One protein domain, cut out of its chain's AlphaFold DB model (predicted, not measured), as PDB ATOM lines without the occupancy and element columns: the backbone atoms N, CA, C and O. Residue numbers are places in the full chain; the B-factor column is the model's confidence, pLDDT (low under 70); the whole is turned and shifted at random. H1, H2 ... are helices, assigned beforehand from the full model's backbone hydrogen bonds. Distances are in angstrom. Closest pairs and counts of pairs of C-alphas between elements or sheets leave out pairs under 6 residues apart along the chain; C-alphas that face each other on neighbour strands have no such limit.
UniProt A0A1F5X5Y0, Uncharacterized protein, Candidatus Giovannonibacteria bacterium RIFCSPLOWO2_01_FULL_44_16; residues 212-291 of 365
ATOM      1  N   ASP A 212     -36.965  21.400   1.152       44.50
ATOM      2  CA  ASP A 212     -37.376  20.075   0.689       44.50
ATOM      3  C   ASP A 212     -36.156  19.205   0.343       44.50
ATOM      4  O   ASP A 212     -36.128  18.014   0.653       44.50
ATOM      5  N   SER A 213     -35.091  19.806  -0.197       46.06
ATOM      6  CA  SER A 213     -33.827  19.118  -0.499       46.06
ATOM      7  C   SER A 213     -33.065  18.707   0.768       46.06
ATOM      8  O   SER A 213     -32.494  17.617   0.820       46.06
ATOM      9  N   VAL A 214     -33.104  19.534   1.822       51.12
ATOM     10  CA  VAL A 214     -32.508  19.205   3.133       51.12
ATOM     11  C   VAL A 214     -33.242  18.044   3.793       51.12
ATOM     12  O   VAL A 214     -32.597  17.121   4.283       51.12
ATOM     13  N   LYS A 215     -34.579  18.043   3.740       54.94
ATOM     14  CA  LYS A 215     -35.413  16.984   4.320       54.94
ATOM     15  C   LYS A 215     -35.114  15.608   3.716       54.94
ATOM     16  O   LYS A 215     -35.043  14.627   4.450       54.94
ATOM     17  N   PHE A 216     -34.921  15.523   2.396       52.75
ATOM     18  CA  PHE A 216     -34.539  14.262   1.748       52.75
ATOM     19  C   PHE A 216     -33.088  13.872   2.045       52.75
ATOM     20  O   PHE A 216     -32.846  12.718   2.389       52.75
ATOM     21  N   CYS A 217     -32.141  14.815   1.994       52.81
ATOM     22  CA  CYS A 217     -30.741  14.547   2.328       52.81
ATOM     23  C   CYS A 217     -30.573  14.004   3.752       52.81
ATOM     24  O   CYS A 217     -29.909  12.990   3.943       52.81
ATOM     25  N   GLU A 218     -31.172  14.656   4.751       53.31
ATOM     26  CA  GLU A 218     -31.069  14.229   6.149       53.31
ATOM     27  C   GLU A 218     -31.674  12.839   6.353       53.31
ATOM     28  O   GLU A 218     -31.045  11.984   6.971       53.31
ATOM     29  N   ASN A 219     -32.843  12.562   5.775       55.09
ATOM     30  CA  ASN A 219     -33.493  11.273   5.984       55.09
ATOM     31  C   ASN A 219     -32.838  10.134   5.185       55.09
ATOM     32  O   ASN A 219     -32.771   9.024   5.691       55.09
ATOM     33  N   ILE A 220     -32.310  10.364   3.977       52.91
ATOM     34  CA  ILE A 220     -31.653   9.308   3.176       52.91
ATOM     35  C   ILE A 220     -30.239   9.009   3.684       52.91
ATOM     36  O   ILE A 220     -29.781   7.873   3.597       52.91
ATOM     37  N   LEU A 221     -29.528  10.010   4.208       42.78
ATOM     38  CA  LEU A 221     -28.194   9.808   4.781       42.78
ATOM     39  C   LEU A 221     -28.240   9.106   6.140       42.78
ATOM     40  O   LEU A 221     -27.273   8.439   6.506       42.78
ATOM     41  N   VAL A 222     -29.336   9.275   6.885       43.25
ATOM     42  CA  VAL A 222     -29.501   8.724   8.237       43.25
ATOM     43  C   VAL A 222     -30.344   7.440   8.236       43.25
ATOM     44  O   VAL A 222     -30.030   6.538   9.008       43.25
ATOM     45  N   HIS A 223     -31.349   7.336   7.359       56.47
ATOM     46  CA  HIS A 223     -32.314   6.228   7.263       56.47
ATOM     47  C   HIS A 223     -32.619   5.827   5.798       56.47
ATOM     48  O   HIS A 223     -33.765   5.913   5.340       56.47
ATOM     49  N   PRO A 224     -31.618   5.402   5.002       53.69
ATOM     50  CA  PRO A 224     -31.844   4.956   3.623       53.69
ATOM     51  C   PRO A 224     -32.788   3.743   3.532       53.69
ATOM     52  O   PRO A 224     -33.450   3.556   2.506       53.69
ATOM     53  N   GLU A 225     -32.862   2.926   4.583       61.19
ATOM     54  CA  GLU A 225     -33.748   1.771   4.722       61.19
ATOM     55  C   GLU A 225     -35.236   2.135   4.662       61.19
ATOM     56  O   GLU A 225     -35.965   1.460   3.947       61.19
ATOM     57  N   ASP A 226     -35.685   3.237   5.268       66.94
ATOM     58  CA  ASP A 226     -37.112   3.604   5.311       66.94
ATOM     59  C   ASP A 226     -37.681   3.868   3.908       66.94
ATOM     60  O   ASP A 226     -38.804   3.483   3.571       66.94
ATOM     61  N   TYR A 227     -36.880   4.498   3.047       65.69
ATOM     62  CA  TYR A 227     -37.246   4.740   1.650       65.69
ATOM     63  C   TYR A 227     -37.072   3.493   0.785       65.69
ATOM     64  O   TYR A 227     -37.786   3.311  -0.201       65.69
ATOM     65  N   THR A 228     -36.123   2.634   1.151       66.75
ATOM     66  CA  THR A 228     -35.864   1.373   0.461       66.75
ATOM     67  C   THR A 228     -36.973   0.356   0.744       66.75
ATOM     68  O   THR A 228     -37.425  -0.314  -0.179       66.75
ATOM     69  N   GLU A 229     -37.474   0.278   1.977       68.81
ATOM     70  CA  GLU A 229     -38.611  -0.555   2.375       68.81
ATOM     71  C   GLU A 229     -39.894  -0.095   1.678       68.81
ATOM     72  O   GLU A 229     -40.565  -0.907   1.039       68.81
ATOM     73  N   GLN A 230     -40.176   1.212   1.665       65.88
ATOM     74  CA  GLN A 230     -41.305   1.765   0.906       65.88
ATOM     75  C   GLN A 230     -41.200   1.469  -0.596       65.88
ATOM     76  O   GLN A 230     -42.205   1.171  -1.249       65.88
ATOM     77  N   PHE A 231     -39.989   1.514  -1.155       73.50
ATOM     78  CA  PHE A 231     -39.736   1.126  -2.538       73.50
ATOM     79  C   PHE A 231     -39.960  -0.377  -2.772       73.50
ATOM     80  O   PHE A 231     -40.578  -0.745  -3.768       73.50
ATOM     81  N   ILE A 232     -39.513  -1.252  -1.870       70.81
ATOM     82  CA  ILE A 232     -39.712  -2.706  -1.978       70.81
ATOM     83  C   ILE A 232     -41.195  -3.069  -1.895       70.81
ATOM     84  O   ILE A 232     -41.658  -3.934  -2.639       70.81
ATOM     85  N   GLU A 233     -41.947  -2.404  -1.019       70.88
ATOM     86  CA  GLU A 233     -43.379  -2.645  -0.843       70.88
ATOM     87  C   GLU A 233     -44.211  -2.131  -2.023       70.88
ATOM     88  O   GLU A 233     -45.143  -2.804  -2.471       70.88
ATOM     89  N   SER A 234     -43.890  -0.943  -2.539       72.38
ATOM     90  CA  SER A 234     -44.675  -0.291  -3.594       72.38
ATOM     91  C   SER A 234     -44.189  -0.591  -5.015       72.38
ATOM     92  O   SER A 234     -44.936  -0.396  -5.975       72.38
ATOM     93  N   GLY A 235     -42.940  -1.034  -5.170       66.31
ATOM     94  CA  GLY A 235     -42.245  -1.159  -6.452       66.31
ATOM     95  C   GLY A 235     -41.982   0.178  -7.150       66.31
ATOM     96  O   GLY A 235     -41.598   0.189  -8.321       66.31
ATOM     97  N   LEU A 236     -42.222   1.307  -6.475       74.50
ATOM     98  CA  LEU A 236     -42.187   2.648  -7.047       74.50
ATOM     99  C   LEU A 236     -41.365   3.588  -6.164       74.50
ATOM    100  O   LEU A 236     -41.318   3.457  -4.946       74.50
ATOM    101  N   VAL A 237     -40.725   4.568  -6.797       78.38
ATOM    102  CA  VAL A 237     -40.055   5.676  -6.107       78.38
ATOM    103  C   VAL A 237     -40.937   6.905  -6.267       78.38
ATOM    104  O   VAL A 237     -41.321   7.242  -7.389       78.38
ATOM    105  N   GLU A 238     -41.274   7.562  -5.156       82.19
ATOM    106  CA  GLU A 238     -42.045   8.807  -5.175       82.19
ATOM    107  C   GLU A 238     -41.360   9.851  -6.072       82.19
ATOM    108  O   GLU A 238     -40.138   9.989  -6.059       82.19
ATOM    109  N   GLN A 239     -42.142  10.609  -6.846       82.06
ATOM    110  CA  GLN A 239     -41.608  11.555  -7.827       82.06
ATOM    111  C   GLN A 239     -40.660  12.595  -7.202       82.06
ATOM    112  O   GLN A 239     -39.588  12.833  -7.753       82.06
ATOM    113  N   GLY A 240     -41.000  13.154  -6.033       78.06
ATOM    114  CA  GLY A 240     -40.136  14.119  -5.335       78.06
ATOM    115  C   GLY A 240     -38.813  13.507  -4.857       78.06
ATOM    116  O   GLY A 240     -37.754  14.114  -5.007       78.06
ATOM    117  N   LEU A 241     -38.851  12.263  -4.371       80.12
ATOM    118  CA  LEU A 241     -37.650  11.506  -4.015       80.12
ATOM    119  C   LEU A 241     -36.798  11.214  -5.256       80.12
ATOM    120  O   LEU A 241     -35.589  11.419  -5.244       80.12
ATOM    121  N   LYS A 242     -37.420  10.783  -6.355       85.00
ATOM    122  CA  LYS A 242     -36.731  10.508  -7.620       85.00
ATOM    123  C   LYS A 242     -36.029  11.750  -8.176       85.00
ATOM    124  O   LYS A 242     -34.896  11.651  -8.642       85.00
ATOM    125  N   GLU A 243     -36.685  12.904  -8.127       84.69
ATOM    126  CA  GLU A 243     -36.101  14.189  -8.526       84.69
ATOM    127  C   GLU A 243     -34.883  14.534  -7.664       84.69
ATOM    128  O   GLU A 243     -33.822  14.839  -8.206       84.69
ATOM    129  N   HIS A 244     -34.984  14.371  -6.343       82.38
ATOM    130  CA  HIS A 244     -33.862  14.579  -5.432       82.38
ATOM    131  C   HIS A 244     -32.677  13.639  -5.713       82.38
ATOM    132  O   HIS A 244     -31.536  14.091  -5.825       82.38
ATOM    133  N   LEU A 245     -32.927  12.337  -5.881       81.75
ATOM    134  CA  LEU A 245     -31.891  11.348  -6.209       81.75
ATOM    135  C   LEU A 245     -31.219  11.645  -7.564       81.75
ATOM    136  O   LEU A 245     -30.064  11.288  -7.777       81.75
ATOM    137  N   ASN A 246     -31.901  12.336  -8.476       88.00
ATOM    138  CA  ASN A 246     -31.338  12.800  -9.747       88.00
ATOM    139  C   ASN A 246     -30.607  14.151  -9.653       88.00
ATOM    140  O   ASN A 246     -30.102  14.642 -10.663       88.00
ATOM    141  N   GLU A 247     -30.532  14.746  -8.464       83.50
ATOM    142  CA  GLU A 247     -29.859  16.021  -8.182       83.50
ATOM    143  C   GLU A 247     -28.829  15.912  -7.034       83.50
ATOM    144  O   GLU A 247     -28.111  16.873  -6.731       83.50
ATOM    145  N   CYS A 248     -28.742  14.747  -6.388       73.56
ATOM    146  CA  CYS A 248     -27.861  14.473  -5.258       73.56
ATOM    147  C   CYS A 248     -27.199  13.101  -5.426       73.56
ATOM    148  O   CYS A 248     -27.800  12.063  -5.159       73.56
ATOM    149  N   ASP A 249     -25.938  13.095  -5.849       74.19
ATOM    150  CA  ASP A 249     -25.148  11.888  -6.106       74.19
ATOM    151  C   ASP A 249     -24.910  11.039  -4.856       74.19
ATOM    152  O   ASP A 249     -24.903   9.809  -4.926       74.19
ATOM    153  N   ILE A 250     -24.771  11.694  -3.703       69.88
ATOM    154  CA  ILE A 250     -24.575  11.022  -2.420       69.88
ATOM    155  C   ILE A 250     -25.843  10.249  -2.038       69.88
ATOM    156  O   ILE A 250     -25.777   9.047  -1.788       69.88
ATOM    157  N   CYS A 251     -27.006  10.907  -2.062       70.81
ATOM    158  CA  CYS A 251     -28.280  10.262  -1.733       70.81
ATOM    159  C   CYS A 251     -28.669   9.203  -2.772       70.81
ATOM    160  O   CYS A 251     -29.148   8.138  -2.392       70.81
ATOM    161  N   ASN A 252     -28.386   9.446  -4.059       80.44
ATOM    162  CA  ASN A 252     -28.515   8.456  -5.133       80.44
ATOM    163  C   ASN A 252     -27.756   7.170  -4.798       80.44
ATOM    164  O   ASN A 252     -28.340   6.088  -4.794       80.44
ATOM    165  N   ASN A 253     -26.471   7.290  -4.459       79.38
ATOM    166  CA  ASN A 253     -25.637   6.143  -4.124       79.38
ATOM    167  C   ASN A 253     -26.095   5.427  -2.855       79.38
ATOM    168  O   ASN A 253     -26.172   4.201  -2.861       79.38
ATOM    169  N   CYS A 254     -26.416   6.163  -1.789       75.62
ATOM    170  CA  CYS A 254     -26.897   5.577  -0.537       75.62
ATOM    171  C   CYS A 254     -28.198   4.788  -0.743       75.62
ATOM    172  O   CYS A 254     -28.281   3.629  -0.337       75.62
ATOM    173  N   PHE A 255     -29.176   5.382  -1.431       80.25
ATOM    174  CA  PHE A 255     -30.454   4.739  -1.725       80.25
ATOM    175  C   PHE A 255     -30.281   3.499  -2.610       80.25
ATOM    176  O   PHE A 255     -30.753   2.419  -2.267       80.25
ATOM    177  N   VAL A 256     -29.562   3.622  -3.733       83.12
ATOM    178  CA  VAL A 256     -29.385   2.513  -4.684       83.12
ATOM    179  C   VAL A 256     -28.628   1.355  -4.050       83.12
ATOM    180  O   VAL A 256     -28.992   0.206  -4.281       83.12
ATOM    181  N   LYS A 257     -27.594   1.633  -3.251       80.50
ATOM    182  CA  LYS A 257     -26.816   0.590  -2.584       80.50
ATOM    183  C   LYS A 257     -27.666  -0.174  -1.570       80.50
ATOM    184  O   LYS A 257     -27.688  -1.399  -1.605       80.50
ATOM    185  N   SER A 258     -28.421   0.544  -0.736       78.06
ATOM    186  CA  SER A 258     -29.366  -0.054   0.216       78.06
ATOM    187  C   SER A 258     -30.410  -0.927  -0.496       78.06
ATOM    188  O   SER A 258     -30.635  -2.091  -0.145       78.06
ATOM    189  N   ALA A 259     -31.001  -0.406  -1.573       80.94
ATOM    190  CA  ALA A 259     -31.997  -1.121  -2.357       80.94
ATOM    191  C   ALA A 259     -31.417  -2.339  -3.086       80.94
ATOM    192  O   ALA A 259     -32.033  -3.401  -3.059       80.94
ATOM    193  N   ALA A 260     -30.219  -2.239  -3.663       84.00
ATOM    194  CA  ALA A 260     -29.533  -3.347  -4.323       84.00
ATOM    195  C   ALA A 260     -29.133  -4.459  -3.342       84.00
ATOM    196  O   ALA A 260     -29.302  -5.638  -3.654       84.00
ATOM    197  N   GLU A 261     -28.652  -4.108  -2.145       82.62
ATOM    198  CA  GLU A 261     -28.348  -5.075  -1.081       82.62
ATOM    199  C   GLU A 261     -29.609  -5.836  -0.647       82.62
ATOM    200  O   GLU A 261     -29.573  -7.058  -0.462       82.62
ATOM    201  N   THR A 262     -30.744  -5.138  -0.564       78.94
ATOM    202  CA  THR A 262     -32.006  -5.721  -0.098       78.94
ATOM    203  C   THR A 262     -32.707  -6.557  -1.175       78.94
ATOM    204  O   THR A 262     -33.178  -7.661  -0.894       78.94
ATOM    205  N   THR A 263     -32.737  -6.096  -2.429       81.06
ATOM    206  CA  THR A 263     -33.355  -6.825  -3.554       81.06
ATOM    207  C   THR A 263     -32.411  -7.826  -4.221       81.06
ATOM    208  O   THR A 263     -32.847  -8.620  -5.057       81.06
ATOM    209  N   LYS A 264     -31.123  -7.820  -3.848       85.00
ATOM    210  CA  LYS A 264     -30.038  -8.601  -4.471       85.00
ATOM    211  C   LYS A 264     -29.898  -8.344  -5.976       85.00
ATOM    212  O   LYS A 264     -29.494  -9.236  -6.724       85.00
ATOM    213  N   GLN A 265     -30.257  -7.144  -6.421       82.75
ATOM    214  CA  GLN A 265     -30.118  -6.719  -7.812       82.75
ATOM    215  C   GLN A 265     -28.784  -6.012  -8.040       82.75
ATOM    216  O   GLN A 265     -28.140  -5.530  -7.111       82.75
ATOM    217  N   ASN A 266     -28.362  -5.942  -9.300       89.94
ATOM    218  CA  ASN A 266     -27.223  -5.121  -9.676       89.94
ATOM    219  C   ASN A 266     -27.595  -3.630  -9.568       89.94
ATOM    220  O   ASN A 266     -28.649  -3.217 -10.047       89.94
ATOM    221  N   GLU A 267     -26.726  -2.815  -8.966       85.00
ATOM    222  CA  GLU A 267     -26.997  -1.390  -8.739       85.00
ATOM    223  C   GLU A 267     -27.228  -0.585 -10.030       85.00
ATOM    224  O   GLU A 267     -27.999   0.372 -10.048       85.00
ATOM    225  N   GLU A 268     -26.540  -0.929 -11.116       84.00
ATOM    226  CA  GLU A 268     -26.634  -0.227 -12.399       84.00
ATOM    227  C   GLU A 268     -27.946  -0.570 -13.116       84.00
ATOM    228  O   GLU A 268     -28.639   0.308 -13.637       84.00
ATOM    229  N   GLU A 269     -28.345  -1.843 -13.053       86.12
ATOM    230  CA  GLU A 269     -29.650  -2.306 -13.523       86.12
ATOM    231  C   GLU A 269     -30.789  -1.668 -12.716       86.12
ATOM    232  O   GLU A 269     -31.776  -1.203 -13.291       86.12
ATOM    233  N   LEU A 270     -30.621  -1.564 -11.395       86.31
ATOM    234  CA  LEU A 270     -31.579  -0.914 -10.511       86.31
ATOM    235  C   LEU A 270     -31.727   0.578 -10.839       86.31
ATOM    236  O   LEU A 270     -32.848   1.039 -11.041       86.31
ATOM    237  N   ARG A 271     -30.624   1.327 -10.995       87.69
ATOM    238  CA  ARG A 271     -30.671   2.743 -11.418       87.69
ATOM    239  C   ARG A 271     -31.444   2.910 -12.723       87.69
ATOM    240  O   ARG A 271     -32.342   3.748 -12.805       87.69
ATOM    241  N   LYS A 272     -31.158   2.067 -13.718       88.06
ATOM    242  CA  LYS A 272     -31.832   2.107 -15.020       88.06
ATOM    243  C   LYS A 272     -33.330   1.829 -14.907       88.06
ATOM    244  O   LYS A 272     -34.124   2.569 -15.485       88.06
ATOM    245  N   ASN A 273     -33.718   0.807 -14.148       86.31
ATOM    246  CA  ASN A 273     -35.123   0.440 -13.941       86.31
ATOM    247  C   ASN A 273     -35.912   1.548 -13.235       86.31
ATOM    248  O   ASN A 273     -37.082   1.770 -13.539       86.31
ATOM    249  N   LEU A 274     -35.259   2.284 -12.335       84.44
ATOM    250  CA  LEU A 274     -35.867   3.392 -11.600       84.44
ATOM    251  C   LEU A 274     -35.825   4.723 -12.362       84.44
ATOM    252  O   LEU A 274     -36.457   5.697 -11.944       84.44
ATOM    253  N   GLY A 275     -35.138   4.779 -13.507       88.38
ATOM    254  CA  GLY A 275     -34.894   6.018 -14.244       88.38
ATOM    255  C   GLY A 275     -34.089   7.021 -13.417       88.38
ATOM    256  O   GLY A 275     -34.396   8.216 -13.433       88.38
ATOM    257  N   LEU A 276     -33.131   6.510 -12.643       88.25
ATOM    258  CA  LEU A 276     -32.157   7.301 -11.911       88.25
ATOM    259  C   LEU A 276     -30.929   7.538 -12.787       88.25
ATOM    260  O   LEU A 276     -30.461   6.641 -13.491       88.25
ATOM    261  N   LEU A 277     -30.411   8.756 -12.715       86.38
ATOM    262  CA  LEU A 277     -29.149   9.147 -13.314       86.38
ATOM    263  C   LEU A 277     -27.993   8.416 -12.625       86.38
ATOM    264  O   LEU A 277     -28.082   8.044 -11.447       86.38
ATOM    265  N   SER A 278     -26.887   8.237 -13.349       84.69
ATOM    266  CA  SER A 278     -25.638   7.826 -12.712       84.69
ATOM    267  C   SER A 278     -25.214   8.865 -11.663       84.69
ATOM    268  O   SER A 278     -25.596  10.035 -11.766       84.69
ATOM    269  N   PRO A 279     -24.382   8.502 -10.674       76.19
ATOM    270  CA  PRO A 279     -23.938   9.453  -9.654       76.19
ATOM    271  C   PRO A 279     -23.295  10.710 -10.251       76.19
ATOM    272  O   PRO A 279     -23.579  11.824  -9.825       76.19
ATOM    273  N   ARG A 280     -22.491  10.548 -11.309       76.56
ATOM    274  CA  ARG A 280     -21.881  11.676 -12.025       76.56
ATOM    275  C   ARG A 280     -22.932  12.590 -12.654       76.56
ATOM    276  O   ARG A 280     -22.839  13.806 -12.521       76.56
ATOM    277  N   GLU A 281     -23.915  12.019 -13.341       83.00
ATOM    278  CA  GLU A 281     -24.989  12.783 -13.980       83.00
ATOM    279  C   GLU A 281     -25.887  13.471 -12.944       83.00
ATOM    280  O   GLU A 281     -26.240  14.633 -13.130       83.00
ATOM    281  N   ALA A 282     -26.195  12.809 -11.824       79.94
ATOM    282  CA  ALA A 282     -26.966  13.390 -10.726       79.94
ATOM    283  C   ALA A 282     -26.236  14.581 -10.083       79.94
ATOM    284  O   ALA A 282     -26.827  15.641  -9.867       79.94
ATOM    285  N   TRP A 283     -24.930  14.441  -9.841       80.25
ATOM    286  CA  TRP A 283     -24.077  15.521  -9.348       80.25
ATOM    287  C   TRP A 283     -24.042  16.713 -10.317       80.25
ATOM    288  O   TRP A 283     -24.233  17.861  -9.897       80.25
ATOM    289  N   LEU A 284     -23.845  16.448 -11.616       78.31
ATOM    290  CA  LEU A 284     -23.852  17.475 -12.661       78.31
ATOM    291  C   LEU A 284     -25.187  18.212 -12.714       78.31
ATOM    292  O   LEU A 284     -25.211  19.441 -12.763       78.31
ATOM    293  N   ASN A 285     -26.288  17.471 -12.672       83.75
ATOM    294  CA  ASN A 285     -27.632  18.011 -12.782       83.75
ATOM    295  C   ASN A 285     -28.003  18.873 -11.563       83.75
ATOM    296  O   ASN A 285     -28.428  20.022 -11.711       83.75
ATOM    297  N   GLY A 286     -27.743  18.381 -10.349       76.19
ATOM    298  CA  GLY A 286     -27.975  19.151  -9.127       76.19
ATOM    299  C   GLY A 286     -27.092  20.391  -9.030       76.19
ATOM    300  O   GLY A 286     -27.549  21.472  -8.651       76.19
ATOM    301  N   GLY A 287     -25.821  20.263  -9.411       67.94
ATOM    302  CA  GLY A 287     -24.899  21.387  -9.485       67.94
ATOM    303  C   GLY A 287     -25.348  22.449 -10.488       67.94
ATOM    304  O   GLY A 287     -25.372  23.636 -10.156       67.94
ATOM    305  N   ALA A 288     -25.780  22.032 -11.676       73.81
ATOM    306  CA  ALA A 288     -26.287  22.907 -12.723       73.81
ATOM    307  C   ALA A 288     -27.542  23.671 -12.293       73.81
ATOM    308  O   ALA A 288     -27.570  24.902 -12.383       73.81
ATOM    309  N   LYS A 289     -28.525  22.966 -11.717       76.38
ATOM    310  CA  LYS A 289     -29.758  23.558 -11.181       76.38
ATOM    311  C   LYS A 289     -29.463  24.601 -10.103       76.38
ATOM    312  O   LYS A 289     -29.928  25.733 -10.211       76.38
ATOM    313  N   ARG A 290     -28.609  24.273  -9.121       68.31
ATOM    314  CA  ARG A 290     -28.193  25.207  -8.053       68.31
ATOM    315  C   ARG A 290     -27.476  26.451  -8.572       68.31
ATOM    316  O   ARG A 290     -27.421  27.449  -7.861       68.31
ATOM    317  N   ASN A 291     -26.884  26.381  -9.762       59.53
ATOM    318  CA  ASN A 291     -26.139  27.474 -10.382       59.53
ATOM    319  C   ASN A 291     -26.890  28.163 -11.525       59.53
ATOM    320  O   ASN A 291     -26.336  29.082 -12.122       59.53
TER     321      ASN A 291
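Overview. This is residues 212 to 291 of the 365 residues of an uncharacterized protein of Candidatus Giovannonibacteria bacterium RIFCSPLOWO2_01_FULL_44_16 (UniProt A0A1F5X5Y0). The longest helix, H4, makes the core of a small helical body: H2 and H5 cross it on two different sides, while H1 and H3 pack near its beginning. H6 starts beside that same end of H4 and reaches away beyond it. The printed part has 80 residues with six named helices, H1 to H6 in chain order, and no named strand; the class is all helix. It is compact, with a radius of gyration of the C-alphas of 11.6 A, and only just elongated, spanning 36 by 24 by 19 A.

Arrangement. H4, residues 249 to 263, is the hub, touching five other helices. H2, residues 224 to 234, touches it at a steep tilt of 55 degrees, with C-alphas 228 and 259 closest at 5.4 A. H5, residues 267 to 274, touches residues 256 to 260 of H4 alone and is about perpendicular at 83 degrees; C-alphas 260 and 267 are closest, 5.5 A. H1, residues 212 to 222, touches residues 251 to 255 of H4 alone at a steep tilt of 48 degrees, closest at C-alphas 220 and 251, 6.0 A. H6, residues 279 to 291, touches H4 with residues 279 to 283 alone, opposite ways at a shallow tilt of 34.5 degrees, only just short of steep; C-alphas 249 and 279 are closest, 4.5 A. H3, residues 239 to 245, and H4 only just touch, only at the corner, with C-alphas 245 and 252 closest at 4.6 A. H2 and H5 are apart. In H1 to H6 every O i to N i+4 pair is within hydrogen-bond range.

Along the chain. H4 is 20.6 A long, H6 18.2 A, H1 15.7 A, H2 15.6 A, H5 10.5 A and H3 9.9 A. C-alpha 212 is at (-37.376, 20.075, 0.689), C-alpha 249 at (-25.148, 11.888, -6.106) and C-alpha 291 at (-26.139, 27.474, -10.382).

Size, cuts and confidence. The two C-alphas farthest apart, those of Lys 264 and Asn 291, are 36.8 A apart. The printed part has no cut, and the five links are tight. The mean pLDDT of the printed part is 74.0; 24 residues are under 70, among them 212 to 230.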